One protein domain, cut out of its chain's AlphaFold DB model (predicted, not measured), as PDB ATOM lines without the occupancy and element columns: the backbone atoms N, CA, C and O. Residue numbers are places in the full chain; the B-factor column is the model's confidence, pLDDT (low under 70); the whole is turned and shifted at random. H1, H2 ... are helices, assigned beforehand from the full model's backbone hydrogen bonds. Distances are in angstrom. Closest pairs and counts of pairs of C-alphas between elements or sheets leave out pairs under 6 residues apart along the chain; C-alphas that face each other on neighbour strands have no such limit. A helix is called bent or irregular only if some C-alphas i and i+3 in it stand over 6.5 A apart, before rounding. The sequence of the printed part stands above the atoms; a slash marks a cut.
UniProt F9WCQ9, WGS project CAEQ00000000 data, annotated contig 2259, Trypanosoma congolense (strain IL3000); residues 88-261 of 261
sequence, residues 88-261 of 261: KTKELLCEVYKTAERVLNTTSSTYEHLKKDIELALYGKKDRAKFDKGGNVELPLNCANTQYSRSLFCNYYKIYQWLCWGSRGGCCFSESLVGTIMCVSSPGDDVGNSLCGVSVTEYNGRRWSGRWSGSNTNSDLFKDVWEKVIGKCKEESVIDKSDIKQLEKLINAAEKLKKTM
ATOM      1  N   LYS A  88     230.263 248.212 288.180       80.62
ATOM      2  CA  LYS A  88     231.686 248.320 288.555       80.62
ATOM      3  C   LYS A  88     231.942 249.435 289.579       80.62
ATOM      4  O   LYS A  88     232.710 249.258 290.519       80.62
ATOM      5  N   THR A  89     231.280 250.584 289.418       80.88
ATOM      6  CA  THR A  89     231.369 251.699 290.376       80.88
ATOM      7  C   THR A  89     230.825 251.291 291.743       80.88
ATOM      8  O   THR A  89     231.460 251.568 292.754       80.88
ATOM      9  N   LYS A  90     229.689 250.579 291.784       85.62
ATOM     10  CA  LYS A  90     229.121 250.017 293.014       85.62
ATOM     11  C   LYS A  90     230.097 249.062 293.690       85.62
ATOM     12  O   LYS A  90     230.302 249.191 294.886       85.62
ATOM     13  N   GLU A  91     230.686 248.126 292.950       86.69
ATOM     14  CA  GLU A  91     231.641 247.156 293.502       86.69
ATOM     15  C   GLU A  91     232.820 247.862 294.185       86.69
ATOM     16  O   GLU A  91     233.130 247.558 295.337       86.69
ATOM     17  N   LEU A  92     233.399 248.880 293.536       85.38
ATOM     18  CA  LEU A  92     234.474 249.692 294.118       85.38
ATOM     19  C   LEU A  92     234.009 250.489 295.345       85.38
ATOM     20  O   LEU A  92     234.688 250.496 296.369       85.38
ATOM     21  N   LEU A  93     232.844 251.140 295.278       87.62
ATOM     22  CA  LEU A  93     232.284 251.876 296.418       87.62
ATOM     23  C   LEU A  93     231.984 250.943 297.601       87.62
ATOM     24  O   LEU A  93     232.264 251.301 298.744       87.62
ATOM     25  N   CYS A  94     231.476 249.737 297.337       90.19
ATOM     26  CA  CYS A  94     231.282 248.699 298.342       90.19
ATOM     27  C   CYS A  94     232.617 248.248 298.943       90.19
ATOM     28  O   CYS A  94     232.692 248.079 300.154       90.19
ATOM     29  N   GLU A  95     233.667 248.044 298.144       86.88
ATOM     30  CA  GLU A  95     234.993 247.652 298.645       86.88
ATOM     31  C   GLU A  95     235.560 248.709 299.604       86.88
ATOM     32  O   GLU A  95     235.991 248.378 300.715       86.88
ATOM     33  N   VAL A  96     235.478 249.990 299.222       86.88
ATOM     34  CA  VAL A  96     235.885 251.117 300.074       86.88
ATOM     35  C   VAL A  96     235.031 251.164 301.342       86.88
ATOM     36  O   VAL A  96     235.581 251.243 302.440       86.88
ATOM     37  N   TYR A  97     233.704 251.055 301.216       90.38
ATOM     38  CA  TYR A  97     232.778 251.100 302.351       90.38
ATOM     39  C   TYR A  97     233.049 249.976 303.350       90.38
ATOM     40  O   TYR A  97     233.242 250.246 304.534       90.38
ATOM     41  N   LYS A  98     233.144 248.730 302.871       88.81
ATOM     42  CA  LYS A  98     233.452 247.551 303.695       88.81
ATOM     43  C   LYS A  98     234.755 247.745 304.450       88.81
ATOM     44  O   LYS A  98     234.834 247.459 305.641       88.81
ATOM     45  N   THR A  99     235.790 248.201 303.754       85.56
ATOM     46  CA  THR A  99     237.116 248.307 304.353       85.56
ATOM     47  C   THR A  99     237.164 249.429 305.386       85.56
ATOM     48  O   THR A  99     237.655 249.215 306.490       85.56
ATOM     49  N   ALA A 100     236.574 250.587 305.090       87.19
ATOM     50  CA  ALA A 100     236.471 251.686 306.042       87.19
ATOM     51  C   ALA A 100     235.599 251.331 307.261       87.19
ATOM     52  O   ALA A 100     235.965 251.672 308.382       87.19
ATOM     53  N   GLU A 101     234.486 250.607 307.080       88.88
ATOM     54  CA  GLU A 101     233.655 250.135 308.197       88.88
ATOM     55  C   GLU A 101     234.413 249.135 309.082       88.88
ATOM     56  O   GLU A 101     234.310 249.202 310.306       88.88
ATOM     57  N   ARG A 102     235.220 248.242 308.495       85.69
ATOM     58  CA  ARG A 102     236.080 247.342 309.279       85.69
ATOM     59  C   ARG A 102     237.091 248.117 310.105       85.69
ATOM     60  O   ARG A 102     237.122 247.908 311.310       85.69
ATOM     61  N   VAL A 103     237.828 249.046 309.491       84.38
ATOM     62  CA  VAL A 103     238.791 249.889 310.216       84.38
ATOM     63  C   VAL A 103     238.084 250.650 311.339       84.38
ATOM     64  O   VAL A 103     238.579 250.674 312.460       84.38
ATOM     65  N   LEU A 104     236.896 251.211 311.090       86.88
ATOM     66  CA  LEU A 104     236.102 251.893 312.118       86.88
ATOM     67  C   LEU A 104     235.761 250.982 313.312       86.88
ATOM     68  O   LEU A 104     235.764 251.443 314.454       86.88
ATOM     69  N   ASN A 105     235.455 249.710 313.050       86.88
ATOM     70  CA  ASN A 105     235.059 248.737 314.067       86.88
ATOM     71  C   ASN A 105     236.254 248.083 314.785       86.88
ATOM     72  O   ASN A 105     236.097 247.686 315.937       86.88
ATOM     73  N   THR A 106     237.419 247.952 314.138       84.06
ATOM     74  CA  THR A 106     238.633 247.379 314.756       84.06
ATOM     75  C   THR A 106     239.494 248.422 315.461       84.06
ATOM     76  O   THR A 106     240.248 248.077 316.370       84.06
ATOM     77  N   THR A 107     239.368 249.702 315.094       80.44
ATOM     78  CA  THR A 107     240.116 250.793 315.728       80.44
ATOM     79  C   THR A 107     239.826 250.842 317.228       80.44
ATOM     80  O   THR A 107     238.692 251.068 317.658       80.44
ATOM     81  N   SER A 108     240.883 250.658 318.023       78.50
ATOM     82  CA  SER A 108     240.842 250.740 319.485       78.50
ATOM     83  C   SER A 108     240.339 252.105 319.970       78.50
ATOM     84  O   SER A 108     240.588 253.137 319.340       78.50
ATOM     85  N   SER A 109     239.724 252.122 321.155       76.25
ATOM     86  CA  SER A 109     239.311 253.343 321.859       76.25
ATOM     87  C   SER A 109     240.471 254.299 322.156       76.25
ATOM     88  O   SER A 109     240.264 255.469 322.448       76.25
ATOM     89  N   THR A 110     241.723 253.848 322.051       75.25
ATOM     90  CA  THR A 110     242.897 254.728 322.152       75.25
ATOM     91  C   THR A 110     242.942 255.781 321.029       75.25
ATOM     92  O   THR A 110     243.556 256.833 321.196       75.25
ATOM     93  N   TYR A 111     242.265 255.542 319.899       80.81
ATOM     94  CA  TYR A 111     242.276 256.409 318.717       80.81
ATOM     95  C   TYR A 111     240.893 257.001 318.394       80.81
ATOM     96  O   TYR A 111     240.492 257.059 317.231       80.81
ATOM     97  N   GLU A 112     240.169 257.496 319.406       84.75
ATOM     98  CA  GLU A 112     238.830 258.096 319.232       84.75
ATOM     99  C   GLU A 112     238.766 259.171 318.134       84.75
ATOM    100  O   GLU A 112     237.793 259.258 317.387       84.75
ATOM    101  N   HIS A 113     239.818 259.982 317.986       83.19
ATOM    102  CA  HIS A 113     239.871 261.003 316.937       83.19
ATOM    103  C   HIS A 113     239.831 260.403 315.527       83.19
ATOM    104  O   HIS A 113     239.088 260.891 314.680       83.19
ATOM    105  N   LEU A 114     240.577 259.320 315.291       81.44
ATOM    106  CA  LEU A 114     240.590 258.633 314.001       81.44
ATOM    107  C   LEU A 114     239.247 257.964 313.723       81.44
ATOM    108  O   LEU A 114     238.719 258.068 312.619       81.44
ATOM    109  N   LYS A 115     238.678 257.311 314.741       85.44
ATOM    110  CA  LYS A 115     237.360 256.684 314.654       85.44
ATOM    111  C   LYS A 115     236.302 257.703 314.232       85.44
ATOM    112  O   LYS A 115     235.556 257.464 313.286       85.44
ATOM    113  N   LYS A 116     236.307 258.877 314.869       87.44
ATOM    114  CA  LYS A 116     235.424 259.988 314.514       87.44
ATOM    115  C   LYS A 116     235.638 260.451 313.074       87.44
ATOM    116  O   LYS A 116     234.664 260.617 312.352       87.44
ATOM    117  N   ASP A 117     236.879 260.640 312.637       86.69
ATOM    118  CA  ASP A 117     237.165 261.100 311.274       86.69
ATOM    119  C   ASP A 117     236.693 260.093 310.208       86.69
ATOM    120  O   ASP A 117     236.106 260.491 309.201       86.69
ATOM    121  N   ILE A 118     236.871 258.788 310.453       87.12
ATOM    122  CA  ILE A 118     236.360 257.725 309.573       87.12
ATOM    123  C   ILE A 118     234.829 257.720 309.563       87.12
ATOM    124  O   ILE A 118     234.222 257.617 308.497       87.12
ATOM    125  N   GLU A 119     234.190 257.863 310.727       91.38
ATOM    126  CA  GLU A 119     232.731 257.930 310.827       91.38
ATOM    127  C   GLU A 119     232.173 259.120 310.034       91.38
ATOM    128  O   GLU A 119     231.226 258.956 309.267       91.38
ATOM    129  N   LEU A 120     232.804 260.293 310.147       89.50
ATOM    130  CA  LEU A 120     232.426 261.481 309.382       89.50
ATOM    131  C   LEU A 120     232.623 261.286 307.873       89.50
ATOM    132  O   LEU A 120     231.786 261.730 307.091       89.50
ATOM    133  N   ALA A 121     233.694 260.615 307.447       88.81
ATOM    134  CA  ALA A 121     233.933 260.330 306.033       88.81
ATOM    135  C   ALA A 121     232.920 259.320 305.459       88.81
ATOM    136  O   ALA A 121     232.489 259.444 304.310       88.81
ATOM    137  N   LEU A 122     232.515 258.327 306.254       92.25
ATOM    138  CA  LEU A 122     231.536 257.321 305.850       92.25
ATOM    139  C   LEU A 122     230.120 257.887 305.799       92.25
ATOM    140  O   LEU A 122     229.436 257.744 304.785       92.25
ATOM    141  N   TYR A 123     229.699 258.523 306.886       94.06
ATOM    142  CA  TYR A 123     228.300 258.833 307.165       94.06
ATOM    143  C   TYR A 123     227.980 260.324 307.102       94.06
ATOM    144  O   TYR A 123     226.818 260.705 307.198       94.06
ATOM    145  N   GLY A 124     228.982 261.180 306.921       90.38
ATOM    146  CA  GLY A 124     228.800 262.624 306.887       90.38
ATOM    147  C   GLY A 124     228.680 263.250 308.275       90.38
ATOM    148  O   GLY A 124     228.989 262.652 309.308       90.38
ATOM    149  N   LYS A 125     228.256 264.513 308.299       87.94
ATOM    150  CA  LYS A 125     228.251 265.383 309.485       87.94
ATOM    151  C   LYS A 125     226.997 266.249 309.515       87.94
ATOM    152  O   LYS A 125     226.436 266.544 308.471       87.94
ATOM    153  N   LYS A 126     226.574 266.671 310.711       83.62
ATOM    154  CA  LYS A 126     225.285 267.358 310.940       83.62
ATOM    155  C   LYS A 126     225.131 268.718 310.255       83.62
ATOM    156  O   LYS A 126     224.018 269.139 309.982       83.62
ATOM    157  N   ASP A 127     226.225 269.427 309.999       80.12
ATOM    158  CA  ASP A 127     226.226 270.688 309.241       80.12
ATOM    159  C   ASP A 127     226.088 270.468 307.720       80.12
ATOM    160  O   ASP A 127     226.025 271.432 306.951       80.12
ATOM    161  N   ARG A 128     226.012 269.198 307.298       82.12
ATOM    162  CA  ARG A 128     225.809 268.683 305.937       82.12
ATOM    163  C   ARG A 128     224.818 267.514 305.978       82.12
ATOM    164  O   ARG A 128     224.114 267.361 306.965       82.12
ATOM    165  N   ALA A 129     224.735 266.681 304.937       86.75
ATOM    166  CA  ALA A 129     223.964 265.445 305.060       86.75
ATOM    167  C   ALA A 129     224.669 264.486 306.025       86.75
ATOM    168  O   ALA A 129     225.846 264.163 305.836       86.75
ATOM    169  N   LYS A 130     223.938 264.019 307.038       91.12
ATOM    170  CA  LYS A 130     224.366 262.915 307.892       91.12
ATOM    171  C   LYS A 130     223.444 261.725 307.666       91.12
ATOM    172  O   LYS A 130     222.232 261.855 307.767       91.12
ATOM    173  N   PHE A 131     224.028 260.572 307.392       92.06
ATOM    174  CA  PHE A 131     223.320 259.312 307.227       92.06
ATOM    175  C   PHE A 131     223.484 258.467 308.482       92.06
ATOM    176  O   PHE A 131     224.542 258.477 309.110       92.06
ATOM    177  N   ASP A 132     222.453 257.724 308.854       92.31
ATOM    178  CA  ASP A 132     222.576 256.706 309.892       92.31
ATOM    179  C   ASP A 132     222.774 255.306 309.297       92.31
ATOM    180  O   ASP A 132     222.805 255.114 308.081       92.31
ATOM    181  N   LYS A 133     222.913 254.303 310.173       90.69
ATOM    182  CA  LYS A 133     223.105 252.903 309.773       90.69
ATOM    183  C   LYS A 133     221.830 252.194 309.280       90.69
ATOM    184  O   LYS A 133     221.864 250.982 309.078       90.69
ATOM    185  N   GLY A 134     220.732 252.924 309.099       88.75
ATOM    186  CA  GLY A 134     219.460 252.436 308.564       88.75
ATOM    187  C   GLY A 134     219.014 253.173 307.300       88.75
ATOM    188  O   GLY A 134     217.892 252.963 306.850       88.75
ATOM    189  N   GLY A 135     219.860 254.041 306.736       87.88
ATOM    190  CA  GLY A 135     219.530 254.817 305.542       87.88
ATOM    191  C   GLY A 135     218.676 256.056 305.806       87.88
ATOM    192  O   GLY A 135     218.260 256.707 304.848       87.88
ATOM    193  N   ASN A 136     218.432 256.431 307.069       91.00
ATOM    194  CA  ASN A 136     217.828 257.727 307.365       91.00
ATOM    195  C   ASN A 136     218.845 258.838 307.098       91.00
ATOM    196  O   ASN A 136     220.040 258.682 307.362       91.00
ATOM    197  N   VAL A 137     218.356 259.978 306.607       88.25
ATOM    198  CA  VAL A 137     219.182 261.158 306.347       88.25
ATOM    199  C   VAL A 137     218.727 262.334 307.210       88.25
ATOM    200  O   VAL A 137     217.577 262.764 307.159       88.25
ATOM    201  N   GLU A 138     219.645 262.864 308.010       88.12
ATOM    202  CA  GLU A 138     219.505 264.142 308.702       88.12
ATOM    203  C   GLU A 138     220.057 265.223 307.769       88.12
ATOM    204  O   GLU A 138     221.243 265.221 307.423       88.12
ATOM    205  N   LEU A 139     219.179 266.127 307.326       83.00
ATOM    206  CA  LEU A 139     219.555 267.255 306.481       83.00
ATOM    207  C   LEU A 139     219.383 268.571 307.239       83.00
ATOM    208  O   LEU A 139     218.268 268.899 307.648       83.00
ATOM    209  N   PRO A 140     220.449 269.363 307.396       77.00
ATOM    210  CA  PRO A 140     220.360 270.689 307.977       77.00
ATOM    211  C   PRO A 140     219.599 271.635 307.048       77.00
ATOM    212  O   PRO A 140     219.492 271.415 305.839       77.00
ATOM    213  N   LEU A 141     219.099 272.736 307.612       71.44
ATOM    214  CA  LEU A 141     218.269 273.714 306.901       71.44
ATOM    215  C   LEU A 141     218.920 274.250 305.618       71.44
ATOM    216  O   LEU A 141     218.229 274.473 304.631       71.44
ATOM    217  N   ASN A 142     220.242 274.420 305.595       71.00
ATOM    218  CA  ASN A 142     220.979 274.842 304.399       71.00
ATOM    219  C   ASN A 142     220.919 273.808 303.259       71.00
ATOM    220  O   ASN A 142     220.957 274.217 302.103       71.00
ATOM    221  N   CYS A 143     220.790 272.516 303.569       72.62
ATOM    222  CA  CYS A 143     220.597 271.431 302.604       72.62
ATOM    223  C   CYS A 143     219.116 271.155 302.291       72.62
ATOM    224  O   CYS A 143     218.808 270.658 301.212       72.62
ATOM    225  N   ALA A 144     218.205 271.449 303.227       64.44
ATOM    226  CA  ALA A 144     216.784 271.104 303.130       64.44
ATOM    227  C   ALA A 144     215.883 272.229 302.578       64.44
ATOM    228  O   ALA A 144     214.864 271.942 301.956       64.44
ATOM    229  N   ASN A 145     216.225 273.512 302.770       58.91
ATOM    230  CA  ASN A 145     215.329 274.641 302.447       58.91
ATOM    231  C   ASN A 145     215.259 275.014 300.966       58.91
ATOM    232  O   ASN A 145     214.662 276.018 300.570       58.91
ATOM    233  N   THR A 146     215.854 274.218 300.107       55.50
ATOM    234  CA  THR A 146     216.208 274.648 298.772       55.50
ATOM    235  C   THR A 146     215.458 273.843 297.718       55.50
ATOM    236  O   THR A 146     215.093 272.687 297.911       55.50
ATOM    237  N   GLN A 147     215.104 274.492 296.608       55.00
ATOM    238  CA  GLN A 147     214.350 273.901 295.491       55.00
ATOM    239  C   GLN A 147     215.219 272.955 294.652       55.00
ATOM    240  O   GLN A 147     215.286 273.079 293.434       55.00
ATOM    241  N   TYR A 148     215.976 272.075 295.302       63.00
ATOM    242  CA  TYR A 148     217.091 271.401 294.662       63.00
ATOM    243  C   TYR A 148     216.717 270.044 294.095       63.00
ATOM    244  O   TYR A 148     216.184 269.176 294.780       63.00
ATOM    245  N   SER A 149     217.046 269.901 292.814       68.12
ATOM    246  CA  SER A 149     217.121 268.646 292.093       68.12
ATOM    247  C   SER A 149     218.234 267.768 292.665       68.12
ATOM    248  O   SER A 149     219.220 268.260 293.223       68.12
ATOM    249  N   ARG A 150     218.131 266.454 292.444       75.75
ATOM    250  CA  ARG A 150     219.187 265.466 292.729       75.75
ATOM    251  C   ARG A 150     220.588 265.936 292.319       75.75
ATOM    252  O   ARG A 150     221.547 265.743 293.062       75.75
ATOM    253  N   SER A 151     220.711 266.589 291.162       73.69
ATOM    254  CA  SER A 151     221.985 267.103 290.649       73.69
ATOM    255  C   SER A 151     222.687 268.076 291.599       73.69
ATOM    256  O   SER A 151     223.912 268.104 291.622       73.69
ATOM    257  N   LEU A 152     221.952 268.836 292.411       74.12
ATOM    258  CA  LEU A 152     222.527 269.782 293.367       74.12
ATOM    259  C   LEU A 152     222.935 269.109 294.678       74.12
ATOM    260  O   LEU A 152     223.963 269.480 295.237       74.12
ATOM    261  N   PHE A 153     222.208 268.086 295.136       77.69
ATOM    262  CA  PHE A 153     222.629 267.266 296.280       77.69
ATOM    263  C   PHE A 153     223.900 266.466 295.976       77.69
ATOM    264  O   PHE A 153     224.779 266.349 296.831       77.69
ATOM    265  N   CYS A 154     223.997 265.960 294.747       80.06
ATOM    266  CA  CYS A 154     225.057 265.065 294.292       80.06
ATOM    267  C   CYS A 154     226.239 265.763 293.621       80.06
ATOM    268  O   CYS A 154     227.170 265.095 293.176       80.06
ATOM    269  N   ASN A 155     226.226 267.093 293.546       73.31
ATOM    270  CA  ASN A 155     227.346 267.836 292.989       73.31
ATOM    271  C   ASN A 155     228.540 267.800 293.946       73.31
ATOM    272  O   ASN A 155     228.351 267.881 295.159       73.31
ATOM    273  N   TYR A 156     229.764 267.701 293.427       60.16
ATOM    274  CA  TYR A 156     230.966 267.759 294.257       60.16
ATOM    275  C   TYR A 156     231.493 269.190 294.373       60.16
ATOM    276  O   TYR A 156     231.537 269.959 293.411       60.16
ATOM    277  N   TYR A 157     231.966 269.506 295.575       53.00
ATOM    278  CA  TYR A 157     232.320 270.834 296.052       53.00
ATOM    279  C   TYR A 157     233.197 271.701 295.112       53.00
ATOM    280  O   TYR A 157     233.057 272.924 295.066       53.00
ATOM    281  N   LYS A 158     234.118 271.089 294.357       48.59
ATOM    282  CA  LYS A 158     235.143 271.823 293.592       48.59
ATOM    283  C   LYS A 158     234.657 272.466 292.282       48.59
ATOM    284  O   LYS A 158     235.235 273.474 291.897       48.59
ATOM    285  N   ILE A 159     233.653 271.919 291.588       45.25
ATOM    286  CA  ILE A 159     233.320 272.371 290.213       45.25
ATOM    287  C   ILE A 159     232.439 273.621 290.239       45.25
ATOM    288  O   ILE A 159     232.638 274.563 289.476       45.25
ATOM    289  N   TYR A 160     231.492 273.656 291.169       50.34
ATOM    290  CA  TYR A 160     230.575 274.774 291.336       50.34
ATOM    291  C   TYR A 160     230.653 275.272 292.763       50.34
ATOM    292  O   TYR A 160     229.679 275.269 293.508       50.34
ATOM    293  N   GLN A 161     231.847 275.701 293.147       51.34
ATOM    294  CA  GLN A 161     232.123 276.197 294.487       51.34
ATOM    295  C   GLN A 161     231.109 277.266 294.931       51.34
ATOM    296  O   GLN A 161     230.656 277.267 296.072       51.34
ATOM    297  N   TRP A 162     230.658 278.099 293.989       53.56
ATOM    298  CA  TRP A 162     229.598 279.091 294.174       53.56
ATOM    299  C   TRP A 162     228.191 278.492 294.391       53.56
ATOM    300  O   TRP A 162     227.401 279.083 295.124       53.56
ATOM    301  N   LEU A 163     227.876 277.316 293.824       51.28
ATOM    302  CA  LEU A 163     226.651 276.553 294.131       51.28
ATOM    303  C   LEU A 163     226.723 275.894 295.514       51.28
ATOM    304  O   LEU A 163     225.694 275.702 296.154       51.28
ATOM    305  N   CYS A 164     227.925 275.563 295.993       51.59
ATOM    306  CA  CYS A 164     228.101 274.898 297.281       51.59
ATOM    307  C   CYS A 164     228.293 275.875 298.469       51.59
ATOM    308  O   CYS A 164     228.074 275.462 299.609       51.59
ATOM    309  N   TRP A 165     228.729 277.132 298.249       45.28
ATOM    310  CA  TRP A 165     229.072 278.127 299.302       45.28
ATOM    311  C   TRP A 165     228.170 279.368 299.393       45.28
ATOM    312  O   TRP A 165     228.408 280.234 300.232       45.28
ATOM    313  N   GLY A 166     227.111 279.466 298.589       45.88
ATOM    314  CA  GLY A 166     226.078 280.481 298.817       45.88
ATOM    315  C   GLY A 166     225.161 280.130 299.996       45.88
ATOM    316  O   GLY A 166     225.173 279.001 300.487       45.88
ATOM    317  N   SER A 167     224.265 281.050 300.371       44.19
ATOM    318  CA  SER A 167     223.101 280.847 301.271       44.19
ATOM    319  C   SER A 167     222.072 279.818 300.743       44.19
ATOM    320  O   SER A 167     220.878 279.904 301.008       44.19
ATOM    321  N   ARG A 168     222.531 278.890 299.903       49.19
ATOM    322  CA  ARG A 168     221.839 278.110 298.881       49.19
ATOM    323  C   ARG A 168     222.380 276.664 298.890       49.19
ATOM    324  O   ARG A 168     222.698 276.125 297.845       49.19
ATOM    325  N   GLY A 169     222.583 276.070 300.068       53.78
ATOM    326  CA  GLY A 169     223.414 274.875 300.303       53.78
ATOM    327  C   GLY A 169     223.231 273.688 299.345       53.78
ATOM    328  O   GLY A 169     222.356 272.842 299.525       53.78
ATOM    329  N   GLY A 170     224.115 273.600 298.351       61.25
ATOM    330  CA  GLY A 170     224.308 272.416 297.518       61.25
ATOM    331  C   GLY A 170     225.369 271.459 298.072       61.25
ATOM    332  O   GLY A 170     226.031 271.737 299.073       61.25
ATOM    333  N   CYS A 171     225.573 270.353 297.354       71.25
ATOM    334  CA  CYS A 171     226.702 269.427 297.518       71.25
ATOM    335  C   CYS A 171     226.640 268.593 298.813       71.25
ATOM    336  O   CYS A 171     227.647 268.099 299.305       71.25
ATOM    337  N   CYS A 172     225.443 268.435 299.381       80.00
ATOM    338  CA  CYS A 172     225.263 267.873 300.716       80.00
ATOM    339  C   CYS A 172     225.541 266.368 300.809       80.00
ATOM    340  O   CYS A 172     225.960 265.914 301.869       80.00
ATOM    341  N   PHE A 173     225.309 265.598 299.740       83.56
ATOM    342  CA  PHE A 173     225.421 264.133 299.772       83.56
ATOM    343  C   PHE A 173     226.822 263.658 299.378       83.56
ATOM    344  O   PHE A 173     227.336 262.699 299.945       83.56
ATOM    345  N   SER A 174     227.471 264.349 298.444       79.19
ATOM    346  CA  SER A 174     228.768 263.947 297.883       79.19
ATOM    347  C   SER A 174     229.952 264.088 298.852       79.19
ATOM    348  O   SER A 174     231.040 263.605 298.554       79.19
ATOM    349  N   GLU A 175     229.768 264.729 300.012       81.06
ATOM    350  CA  GLU A 175     230.821 264.895 301.027       81.06
ATOM    351  C   GLU A 175     231.055 263.636 301.887       81.06
ATOM    352  O   GLU A 175     232.014 263.595 302.655       81.06
ATOM    353  N   SER A 176     230.211 262.605 301.755       89.06
ATOM    354  CA  SER A 176     230.371 261.319 302.447       89.06
ATOM    355  C   SER A 176     230.330 260.146 301.473       89.06
ATOM    356  O   SER A 176     229.739 260.234 300.389       89.06
ATOM    357  N   LEU A 177     230.930 259.018 301.860       90.81
ATOM    358  CA  LEU A 177     230.899 257.810 301.039       90.81
ATOM    359  C   LEU A 177     229.472 257.277 300.874       90.81
ATOM    360  O   LEU A 177     229.068 256.950 299.760       90.81
ATOM    361  N   VAL A 178     228.692 257.225 301.957       92.88
ATOM    362  CA  VAL A 178     227.291 256.791 301.894       92.88
ATOM    363  C   VAL A 178     226.480 257.715 300.997       92.88
ATOM    364  O   VAL A 178     225.784 257.233 300.108       92.88
ATOM    365  N   GLY A 179     226.591 259.032 301.165       90.69
ATOM    366  CA  GLY A 179     225.858 259.962 300.309       90.69
ATOM    367  C   GLY A 179     226.295 259.883 298.841       90.69
ATOM    368  O   GLY A 179     225.460 260.008 297.946       90.69
ATOM    369  N   THR A 180     227.559 259.551 298.570       89.25
ATOM    370  CA  THR A 180     228.034 259.225 297.217       89.25
ATOM    371  C   THR A 180     227.350 257.976 296.658       89.25
ATOM    372  O   THR A 180     226.855 258.003 295.529       89.25
ATOM    373  N   ILE A 181     227.253 256.898 297.445       90.69
ATOM    374  CA  ILE A 181     226.522 255.685 297.050       90.69
ATOM    375  C   ILE A 181     225.052 256.016 296.769       90.69
ATOM    376  O   ILE A 181     224.535 255.595 295.734       90.69
ATOM    377  N   MET A 182     224.402 256.820 297.617       90.25
ATOM    378  CA  MET A 182     223.023 257.277 297.397       90.25
ATOM    379  C   MET A 182     222.889 258.021 296.069       90.25
ATOM    380  O   MET A 182     221.984 257.742 295.283       90.25
ATOM    381  N   CYS A 183     223.822 258.922 295.778       87.00
ATOM    382  CA  CYS A 183     223.831 259.694 294.545       87.00
ATOM    383  C   CYS A 183     223.990 258.849 293.285       87.00
ATOM    384  O   CYS A 183     223.356 259.159 292.281       87.00
ATOM    385  N   VAL A 184     224.800 257.793 293.326       86.56
ATOM    386  CA  VAL A 184     225.040 256.914 292.170       86.56
ATOM    387  C   VAL A 184     223.932 255.865 292.011       86.56
ATOM    388  O   VAL A 184     223.571 255.519 290.889       86.56
ATOM    389  N   SER A 185     223.362 255.391 293.121       88.94
ATOM    390  CA  SER A 185     222.502 254.199 293.134       88.94
ATOM    391  C   SER A 185     221.003 254.494 293.180       88.94
ATOM    392  O   SER A 185     220.206 253.612 292.866       88.94
ATOM    393  N   SER A 186     220.598 255.709 293.561       88.88
ATOM    394  CA  SER A 186     219.177 256.076 293.597       88.88
ATOM    395  C   SER A 186     218.663 256.331 292.180       88.88
ATOM    396  O   SER A 186     219.281 257.111 291.458       88.88
ATOM    397  N   PRO A 187     217.553 255.738 291.727       86.94
ATOM    398  CA  PRO A 187     216.961 256.059 290.427       86.94
ATOM    399  C   PRO A 187     216.422 257.486 290.392       86.94
ATOM    400  O   PRO A 187     215.945 257.997 291.397       86.94
ATOM    401  N   GLY A 188     216.544 258.147 289.242       82.62
ATOM    402  CA  GLY A 188     215.910 259.440 288.959       82.62
ATOM    403  C   GLY A 188     214.841 259.275 287.883       82.62
ATOM    404  O   GLY A 188     214.684 258.173 287.357       82.62
ATOM    405  N   ASP A 189     214.139 260.355 287.546       76.25
ATOM    406  CA  ASP A 189     213.046 260.327 286.560       76.25
ATOM    407  C   ASP A 189     213.496 259.854 285.170       76.25
ATOM    408  O   ASP A 189     212.832 259.017 284.564       76.25
ATOM    409  N   ASP A 190     214.670 260.304 284.723       68.69
ATOM    410  CA  ASP A 190     215.193 260.047 283.373       68.69
ATOM    411  C   ASP A 190     216.195 258.879 283.302       68.69
ATOM    412  O   ASP A 190     216.964 258.776 282.345       68.69
ATOM    413  N   VAL A 191     216.282 258.038 284.338       66.00
ATOM    414  CA  VAL A 191     217.313 256.989 284.417       66.00
ATOM    415  C   VAL A 191     216.732 255.621 284.071       66.00
ATOM    416  O   VAL A 191     215.596 255.313 284.432       66.00
ATOM    417  N   GLY A 192     217.533 254.790 283.393       67.31
ATOM    418  CA  GLY A 192     217.176 253.422 283.019       67.31
ATOM    419  C   GLY A 192     216.689 252.558 284.191       67.31
ATOM    420  O   GLY A 192     216.883 252.870 285.365       67.31
ATOM    421  N   ASN A 193     216.071 251.421 283.868       76.62
ATOM    422  CA  ASN A 193     215.320 250.588 284.820       76.62
ATOM    423  C   ASN A 193     216.155 249.911 285.924       76.62
ATOM    424  O   ASN A 193     215.586 249.195 286.746       76.62
ATOM    425  N   SER A 194     217.474 250.110 285.960       79.94
ATOM    426  CA  SER A 194     218.361 249.538 286.973       79.94
ATOM    427  C   SER A 194     219.535 250.461 287.287       79.94
ATOM    428  O   SER A 194     220.193 250.941 286.361       79.94
ATOM    429  N   LEU A 195     219.874 250.607 288.567       83.12
ATOM    430  CA  LEU A 195     221.076 251.301 289.028       83.12
ATOM    431  C   LEU A 195     221.808 250.469 290.068       83.12
ATOM    432  O   LEU A 195     221.190 249.881 290.953       83.12
ATOM    433  N   CYS A 196     223.136 250.401 289.945       84.62
ATOM    434  CA  CYS A 196     223.973 249.593 290.836       84.62
ATOM    435  C   CYS A 196     223.479 248.134 290.936       84.62
ATOM    436  O   CYS A 196     223.528 247.496 291.992       84.62
ATOM    437  N   GLY A 197     222.994 247.604 289.810       85.25
ATOM    438  CA  GLY A 197     222.480 246.239 289.699       85.25
ATOM    439  C   GLY A 197     221.180 245.967 290.461       85.25
ATOM    440  O   GLY A 197     220.878 244.802 290.684       85.25
ATOM    441  N   VAL A 198     220.444 247.002 290.878       86.44
ATOM    442  CA  VAL A 198     219.117 246.891 291.508       86.44
ATOM    443  C   VAL A 198     218.092 247.533 290.581       86.44
ATOM    444  O   VAL A 198     218.340 248.626 290.061       86.44
ATOM    445  N   SER A 199     216.971 246.858 290.326       87.75
ATOM    446  CA  SER A 199     215.934 247.402 289.445       87.75
ATOM    447  C   SER A 199     215.120 248.511 290.127       87.75
ATOM    448  O   SER A 199     215.021 248.587 291.347       87.75
ATOM    449  N   VAL A 200     214.459 249.368 289.348       86.69
ATOM    450  CA  VAL A 200     213.541 250.378 289.907       86.69
ATOM    451  C   VAL A 200     212.314 249.735 290.563       86.69
ATOM    452  O   VAL A 200     211.790 250.249 291.550       86.69
ATOM    453  N   THR A 201     211.863 248.585 290.057       87.31
ATOM    454  CA  THR A 201     210.750 247.834 290.657       87.31
ATOM    455  C   THR A 201     211.101 247.309 292.045       87.31
ATOM    456  O   THR A 201     210.245 247.283 292.923       87.31
ATOM    457  N   GLU A 202     212.372 246.986 292.281       88.81
ATOM    458  CA  GLU A 202     212.877 246.609 293.596       88.81
ATOM    459  C   GLU A 202     212.855 247.758 294.616       88.81
ATOM    460  O   GLU A 202     212.889 247.471 295.811       88.81
ATOM    461  N   TYR A 203     212.754 249.012 294.167       88.06
ATOM    462  CA  TYR A 203     212.526 250.203 294.996       88.06
ATOM    463  C   TYR A 203     211.036 250.584 295.073       88.06
ATOM    464  O   TYR A 203     210.691 251.747 295.264       88.06
ATOM    465  N   ASN A 204     210.121 249.634 294.842       87.81
ATOM    466  CA  ASN A 204     208.671 249.868 294.771       87.81
ATOM    467  C   ASN A 204     208.271 250.923 293.721       87.81
ATOM    468  O   ASN A 204     207.302 251.659 293.898       87.81
ATOM    469  N   GLY A 205     209.050 251.050 292.641       85.25
ATOM    470  CA  GLY A 205     208.826 252.069 291.614       85.25
ATOM    471  C   GLY A 205     209.211 253.491 292.037       85.25
ATOM    472  O   GLY A 205     209.046 254.417 291.238       85.25
ATOM    473  N   ARG A 206     209.729 253.682 293.260       87.00
ATOM    474  CA  ARG A 206     210.144 254.990 293.772       87.00
ATOM    475  C   ARG A 206     211.332 255.507 292.968       87.00
ATOM    476  O   ARG A 206     212.275 254.781 292.656       87.00
ATOM    477  N   ARG A 207     211.281 256.796 292.656       86.00
ATOM    478  CA  ARG A 207     212.345 257.536 291.981       86.00
ATOM    479  C   ARG A 207     212.618 258.806 292.757       86.00
ATOM    480  O   ARG A 207     211.714 259.386 293.353       86.00
ATOM    481  N   TRP A 208     213.870 259.234 292.732       84.50
ATOM    482  CA  TRP A 208     214.263 260.526 293.250       84.50
ATOM    483  C   TRP A 208     213.850 261.593 292.241       84.50
ATOM    484  O   TRP A 208     214.584 261.893 291.295       84.50
ATOM    485  N   SER A 209     212.664 262.145 292.471       73.56
ATOM    486  CA  SER A 209     212.037 263.166 291.642       73.56
ATOM    487  C   SER A 209     211.744 264.429 292.447       73.56
ATOM    488  O   SER A 209     211.579 264.403 293.670       73.56
ATOM    489  N   GLY A 210     211.700 265.567 291.755       66.38
ATOM    490  CA  GLY A 210     211.250 266.835 292.330       66.38
ATOM    491  C   GLY A 210     212.117 267.416 293.457       66.38
ATOM    492  O   GLY A 210     213.310 267.138 293.594       66.38
ATOM    493  N   ARG A 211     211.501 268.316 294.235       66.00
ATOM    494  CA  ARG A 211     212.133 269.047 295.343       66.00
ATOM    495  C   ARG A 211     212.160 268.190 296.604       66.00
ATOM    496  O   ARG A 211     211.159 267.574 296.958       66.00
ATOM    497  N   TRP A 212     213.257 268.272 297.355       64.62
ATOM    498  CA  TRP A 212     213.278 267.800 298.737       64.62
ATOM    499  C   TRP A 212     212.361 268.672 299.607       64.62
ATOM    500  O   TRP A 212     212.750 269.753 300.040       64.62
ATOM    501  N   SER A 213     211.117 268.248 299.829       56.81
ATOM    502  CA  SER A 213     210.146 268.990 300.649       56.81
ATOM    503  C   SER A 213     210.145 268.573 302.124       56.81
ATOM    504  O   SER A 213     209.227 268.929 302.855       56.81
ATOM    505  N   GLY A 214     211.136 267.792 302.570       52.62
ATOM    506  CA  GLY A 214     211.139 267.204 303.915       52.62
ATOM    507  C   GLY A 214     210.053 266.141 304.126       52.62
ATOM    508  O   GLY A 214     209.910 265.634 305.232       52.62
ATOM    509  N   SER A 215     209.297 265.794 303.079       51.28
ATOM    510  CA  SER A 215     208.317 264.711 303.103       51.28
ATOM    511  C   SER A 215     208.988 263.342 302.930       51.28
ATOM    512  O   SER A 215     210.037 263.210 302.297       51.28
ATOM    513  N   ASN A 216     208.362 262.317 303.514       60.03
ATOM    514  CA  ASN A 216     208.882 260.952 303.677       60.03
ATOM    515  C   ASN A 216     209.258 260.220 302.372       60.03
ATOM    516  O   ASN A 216     209.949 259.206 302.423       60.03
ATOM    517  N   THR A 217     208.846 260.714 301.203       61.50
ATOM    518  CA  THR A 217     208.951 259.993 299.923       61.50
ATOM    519  C   THR A 217     210.386 259.679 299.507       61.50
ATOM    520  O   THR A 217     210.674 258.552 299.108       61.50
ATOM    521  N   ASN A 218     211.312 260.628 299.653       75.31
ATOM    522  CA  ASN A 218     212.722 260.353 299.365       75.31
ATOM    523  C   ASN A 218     213.424 259.612 300.514       75.31
ATOM    524  O   ASN A 218     214.424 258.936 300.285       75.31
ATOM    525  N   SER A 219     212.906 259.716 301.744       81.69
ATOM    526  CA  SER A 219     213.463 258.986 302.886       81.69
ATOM    527  C   SER A 219     213.286 257.480 302.717       81.69
ATOM    528  O   SER A 219     214.213 256.736 303.020       81.69
ATOM    529  N   ASP A 220     212.128 257.032 302.230       88.69
ATOM    530  CA  ASP A 220     211.883 255.607 301.997       88.69
ATOM    531  C   ASP A 220     212.742 255.077 300.850       88.69
ATOM    532  O   ASP A 220     213.324 254.003 300.964       88.69
ATOM    533  N   LEU A 221     212.919 255.868 299.785       89.56
ATOM    534  CA  LEU A 221     213.838 255.509 298.706       89.56
ATOM    535  C   LEU A 221     215.270 255.301 299.223       89.56
ATOM    536  O   LEU A 221     215.927 254.339 298.839       89.56
ATOM    537  N   PHE A 222     215.771 256.178 300.096       90.31
ATOM    538  CA  PHE A 222     217.125 256.030 300.636       90.31
ATOM    539  C   PHE A 222     217.270 254.874 301.615       90.31
ATOM    540  O   PHE A 222     218.335 254.256 301.640       90.31
ATOM    541  N   LYS A 223     216.217 254.524 302.356       92.94
ATOM    542  CA  LYS A 223     216.187 253.270 303.120       92.94
ATOM    543  C   LYS A 223     216.275 252.061 302.194       92.94
ATOM    544  O   LYS A 223     217.100 251.186 302.439       92.94
ATOM    545  N   ASP A 224     215.521 252.047 301.095       92.88
ATOM    546  CA  ASP A 224     215.585 250.932 300.148       92.88
ATOM    547  C   ASP A 224     216.971 250.838 299.482       92.88
ATOM    548  O   ASP A 224     217.526 249.749 299.331       92.88
ATOM    549  N   VAL A 225     217.566 251.972 299.089       92.31
ATOM    550  CA  VAL A 225     218.930 252.011 298.530       92.31
ATOM    551  C   VAL A 225     219.939 251.538 299.571       92.31
ATOM    552  O   VAL A 225     220.832 250.754 299.248       92.31
ATOM    553  N   TRP A 226     219.793 251.966 300.824       94.75
ATOM    554  CA  TRP A 226     220.622 251.479 301.914       94.75
ATOM    555  C   TRP A 226     220.543 249.959 302.021       94.75
ATOM    556  O   TRP A 226     221.570 249.295 301.950       94.75
ATOM    557  N   GLU A 227     219.347 249.394 302.125       94.06
ATOM    558  CA  GLU A 227     219.143 247.955 302.275       94.06
ATOM    559  C   GLU A 227     219.682 247.171 301.066       94.06
ATOM    560  O   GLU A 227     220.502 246.260 301.208       94.06
ATOM    561  N   LYS A 228     219.291 247.563 299.850       92.25
ATOM    562  CA  LYS A 228     219.566 246.786 298.633       92.25
ATOM    563  C   LYS A 228     220.954 246.994 298.047       92.25
ATOM    564  O   LYS A 228     221.419 246.148 297.276       92.25
ATOM    565  N   VAL A 229     221.623 248.093 298.382       92.06
ATOM    566  CA  VAL A 229     222.963 248.415 297.878       92.06
ATOM    567  C   VAL A 229     223.988 248.307 298.996       92.06
ATOM    568  O   VAL A 229     224.897 247.486 298.892       92.06
ATOM    569  N   ILE A 230     223.836 249.093 300.063       91.69
ATOM    570  CA  ILE A 230     224.818 249.170 301.157       91.69
ATOM    571  C   ILE A 230     224.744 247.926 302.051       91.69
ATOM    572  O   ILE A 230     225.786 247.389 302.424       91.69
ATOM    573  N   GLY A 231     223.545 247.417 302.341       90.50
ATOM    574  CA  GLY A 231     223.328 246.183 303.098       90.50
ATOM    575  C   GLY A 231     224.033 244.999 302.444       90.50
ATOM    576  O   GLY A 231     224.855 244.340 303.080       90.50
ATOM    577  N   LYS A 232     223.856 244.839 301.127       89.00
ATOM    578  CA  LYS A 232     224.566 243.816 300.339       89.00
ATOM    579  C   LYS A 232     226.087 244.009 300.318       89.00
ATOM    580  O   LYS A 232     226.822 243.031 300.222       89.00
ATOM    581  N   CYS A 233     226.600 245.239 300.467       86.88
ATOM    582  CA  CYS A 233     228.039 245.417 300.658       86.88
ATOM    583  C   CYS A 233     228.517 244.697 301.943       86.88
ATOM    584  O   CYS A 233     229.615 244.147 301.948       86.88
ATOM    585  N   LYS A 234     227.736 244.650 303.029       77.94
ATOM    586  CA  LYS A 234     228.183 244.071 304.313       77.94
ATOM    587  C   LYS A 234     228.272 242.543 304.304       77.94
ATOM    588  O   LYS A 234     229.201 241.986 304.892       77.94
ATOM    589  N   GLU A 235     227.347 241.886 303.612       68.62
ATOM    590  CA  GLU A 235     227.178 240.425 303.639       68.62
ATOM    591  C   GLU A 235     228.356 239.657 303.013       68.62
ATOM    592  O   GLU A 235     228.715 238.584 303.484       68.62
ATOM    593  N   GLU A 236     229.047 240.217 302.017       60.16
ATOM    594  CA  GLU A 236     230.125 239.502 301.302       60.16
ATOM    595  C   GLU A 236     231.518 239.657 301.962       60.16
ATOM    596  O   GLU A 236     232.548 239.694 301.281       60.16
ATOM    597  N   SER A 237     231.600 239.850 303.282       54.28
ATOM    598  CA  SER A 237     232.873 240.153 303.947       54.28
ATOM    599  C   SER A 237     233.621 238.910 304.450       54.28
ATOM    600  O   SER A 237     233.321 238.354 305.498       54.28
ATOM    601  N   VAL A 238     234.694 238.528 303.747       55.19
ATOM    602  CA  VAL A 238     235.713 237.613 304.294       55.19
ATOM    603  C   VAL A 238     236.547 238.366 305.337       55.19
ATOM    604  O   VAL A 238     237.148 239.409 305.039       55.19
ATOM    605  N   ILE A 239     236.550 237.856 306.570       55.12
ATOM    606  CA  ILE A 239     237.262 238.421 307.723       55.12
ATOM    607  C   ILE A 239     238.756 238.116 307.578       55.12
ATOM    608  O   ILE A 239     239.181 236.976 307.726       55.12
ATOM    609  N   ASP A 240     239.559 239.147 307.323       56.88
ATOM    610  CA  ASP A 240     241.022 239.063 307.307       56.88
ATOM    611  C   ASP A 240     241.555 239.915 308.469       56.88
ATOM    612  O   ASP A 240     241.294 241.117 308.523       56.88
ATOM    613  N   LYS A 241     242.202 239.280 309.455       56.59
ATOM    614  CA  LYS A 241     242.356 239.797 310.834       56.59
ATOM    615  C   LYS A 241     243.466 240.845 311.044       56.59
ATOM    616  O   LYS A 241     243.689 241.252 312.176       56.59
ATOM    617  N   SER A 242     244.187 241.268 310.005       68.12
ATOM    618  CA  SER A 242     245.299 242.225 310.148       68.12
ATOM    619  C   SER A 242     244.883 243.651 309.774       68.12
ATOM    620  O   SER A 242     244.574 243.911 308.611       68.12
ATOM    621  N   ASP A 243     244.944 244.580 310.735       62.50
ATOM    622  CA  ASP A 243     244.590 245.998 310.544       62.50
ATOM    623  C   ASP A 243     245.439 246.691 309.462       62.50
ATOM    624  O   ASP A 243     244.915 247.461 308.657       62.50
ATOM    625  N   ILE A 244     246.737 246.367 309.369       67.19
ATOM    626  CA  ILE A 244     247.645 246.928 308.349       67.19
ATOM    627  C   ILE A 244     247.207 246.501 306.946       67.19
ATOM    628  O   ILE A 244     247.050 247.339 306.058       67.19
ATOM    629  N   LYS A 245     246.916 245.206 306.757       70.94
ATOM    630  CA  LYS A 245     246.426 244.696 305.469       70.94
ATOM    631  C   LYS A 245     245.073 245.300 305.095       70.94
ATOM    632  O   LYS A 245     244.794 245.485 303.914       70.94
ATOM    633  N   GLN A 246     244.212 245.589 306.071       67.44
ATOM    634  CA  GLN A 246     242.936 246.258 305.811       67.44
ATOM    635  C   GLN A 246     243.145 247.705 305.359       67.44
ATOM    636  O   GLN A 246     242.512 248.137 304.400       67.44
ATOM    637  N   LEU A 247     244.065 248.436 305.985       68.25
ATOM    638  CA  LEU A 247     244.356 249.811 305.596       68.25
ATOM    639  C   LEU A 247     244.973 249.900 304.191       68.25
ATOM    640  O   LEU A 247     244.553 250.732 303.390       68.25
ATOM    641  N   GLU A 248     245.895 249.000 303.848       73.81
ATOM    642  CA  GLU A 248     246.440 248.894 302.488       73.81
ATOM    643  C   GLU A 248     245.353 248.565 301.455       73.81
ATOM    644  O   GLU A 248     245.314 249.163 300.377       73.81
ATOM    645  N   LYS A 249     244.423 247.657 301.782       75.56
ATOM    646  CA  LYS A 249     243.256 247.374 300.929       75.56
ATOM    647  C   LYS A 249     242.400 248.626 300.725       75.56
ATOM    648  O   LYS A 249     241.992 248.886 299.595       75.56
ATOM    649  N   LEU A 250     242.182 249.431 301.769       73.69
ATOM    650  CA  LEU A 250     241.414 250.676 301.672       73.69
ATOM    651  C   LEU A 250     242.091 251.673 300.729       73.69
ATOM    652  O   LEU A 250     241.421 252.238 299.865       73.69
ATOM    653  N   ILE A 251     243.407 251.860 300.873       75.31
ATOM    654  CA  ILE A 251     244.209 252.741 300.014       75.31
ATOM    655  C   ILE A 251     244.104 252.290 298.555       75.31
ATOM    656  O   ILE A 251     243.753 253.080 297.681       75.31
ATOM    657  N   ASN A 252     244.316 251.002 298.293       76.62
ATOM    658  CA  ASN A 252     244.258 250.458 296.939       76.62
ATOM    659  C   ASN A 252     242.858 250.581 296.313       76.62
ATOM    660  O   ASN A 252     242.733 250.912 295.132       76.62
ATOM    661  N   ALA A 253     241.793 250.339 297.083       71.44
ATOM    662  CA  ALA A 253     240.415 250.486 296.616       71.44
ATOM    663  C   ALA A 253     240.082 251.953 296.287       71.44
ATOM    664  O   ALA A 253     239.538 252.254 295.221       71.44
ATOM    665  N   ALA A 254     240.485 252.873 297.166       72.62
ATOM    666  CA  ALA A 254     240.365 254.313 296.973       72.62
ATOM    667  C   ALA A 254     241.068 254.795 295.692       72.62
ATOM    668  O   ALA A 254     240.491 255.540 294.896       72.62
ATOM    669  N   GLU A 255     242.297 254.338 295.450       74.69
ATOM    670  CA  GLU A 255     243.056 254.691 294.249       74.69
ATOM    671  C   GLU A 255     242.433 254.135 292.964       74.69
ATOM    672  O   GLU A 255     242.387 254.829 291.944       74.69
ATOM    673  N   LYS A 256     241.918 252.901 292.994       73.88
ATOM    674  CA  LYS A 256     241.198 252.312 291.852       73.88
ATOM    675  C   LYS A 256     239.935 253.098 291.516       73.88
ATOM    676  O   LYS A 256     239.670 253.346 290.336       73.88
ATOM    677  N   LEU A 257     239.177 253.509 292.533       69.44
ATOM    678  CA  LEU A 257     237.994 254.345 292.359       69.44
ATOM    679  C   LEU A 257     238.367 255.677 291.703       69.44
ATOM    680  O   LEU A 257     237.743 256.060 290.717       69.44
ATOM    681  N   LYS A 258     239.442 256.323 292.175       68.88
ATOM    682  CA  LYS A 258     239.959 257.570 291.595       68.88
ATOM    683  C   LYS A 258     240.314 257.441 290.110       68.88
ATOM    684  O   LYS A 258     240.112 258.382 289.364       68.88
ATOM    685  N   LYS A 259     240.851 256.298 289.675       70.69
ATOM    686  CA  LYS A 259     241.209 256.063 288.261       70.69
ATOM    687  C   LYS A 259     240.011 255.738 287.366       70.69
ATOM    688  O   LYS A 259     240.122 255.846 286.151       70.69
ATOM    689  N   THR A 260     238.909 255.265 287.948       63.06
ATOM    690  CA  THR A 260     237.724 254.805 287.200       63.06
ATOM    691  C   THR A 260     236.725 255.937 286.934       63.06
ATOM    692  O   THR A 260     235.844 255.779 286.092       63.06
ATOM    693  N   MET A 261     236.847 257.048 287.660       54.91
ATOM    694  CA  MET A 261     235.941 258.197 287.649       54.91
ATOM    695  C   MET A 261     236.654 259.441 287.140       54.91
ATOM    696  O   MET A 261     236.090 260.110 286.254       54.91
TER     697      MET A 261
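This is residues 88 to 261 of the 261 residues of an uncharacterized protein of Trypanosoma congolense (strain IL3000) (UniProt F9WCQ9). Long helix H1 has H8 packed side by side with it and the shorter H6 on another side; H7 crosses H1 and H6, and H2 folds back from the end of H1 so that its last residues meet the start of H6. Away from H8, the other end of the domain is mostly loops, with three very short helices, H3, H4 and H5, set among them. The printed part has 174 residues, with eight named helices, H1 to H8 in chain order, and no named strand; its class is all helix. It is compact, with a radius of gyration of the C-alphas of 16.3 A and a rounded outline of 46 by 36 by 30 A.

H1, residues 88 to 106, is the hub, touching four other helices. A tight link leads to H2, residues 109 to 123, which makes a helical hairpin with H1: they run opposite ways at a shallow tilt of 24 degrees. H1 touches H2 with residues 97 to 104 alone, and the closest C-alphas, of Leu 104 and Lys 115, are 5.6 A apart. H3, residues 141 to 144, H4, residues 150 to 153, and H5, residues 161 to 165, touch no helix. H6, residues 177 to 185, touches H2 only at their ends, the closest C-alphas being Leu 122 and Leu 177 at 4.9 A. H4 is close to H6 but not clearly touching, with C-alphas 150 and 183 at 7.6 A. H6 touches H1 at a shallow tilt of 23 degrees, opposite ways, closest at C-alphas 93 and 181, 6.9 A. H7, residues 217 to 235, touches H1 about perpendicular at 75 degrees, closest at C-alphas 94 and 233, 5.2 A. H7 also touches H6, only just about perpendicular at 72 degrees, closest at C-alphas 182 and 225, 6.8 A. H8, residues 243 to 260, touches H1 at a shallow tilt of 25 degrees, opposite ways, closest at C-alphas 99 and 250, 5.6 A. Every O i to N i+4 pair is within hydrogen-bond range in H1, H5, H6 and H8; 9 of 11 are in H2 and 12 of 15 in H7, while H3 and H4 are too short for such a pair.

H1 begins at C-alpha 88, (231.686, 248.320, 288.555), and is 27.1 A long. H2 spans 19.2 A and is irregular: C-alphas 110 and 113 are 8.7 A apart. H6 spans 12.1 A, H7 27.0 A and H8 25.9 A, ending at C-alpha 260, (237.724, 254.805, 287.200).

The farthest C-alphas, of Thr 110 and Asp 190, are 48.0 A apart. The printed part has no cut. The links H2 to H3, H5 to H6 and H6 to H7 are long. Mean pLDDT of the printed part is 77.2; 48 residues are under 70, among them 156 to 170 and 235 to 244.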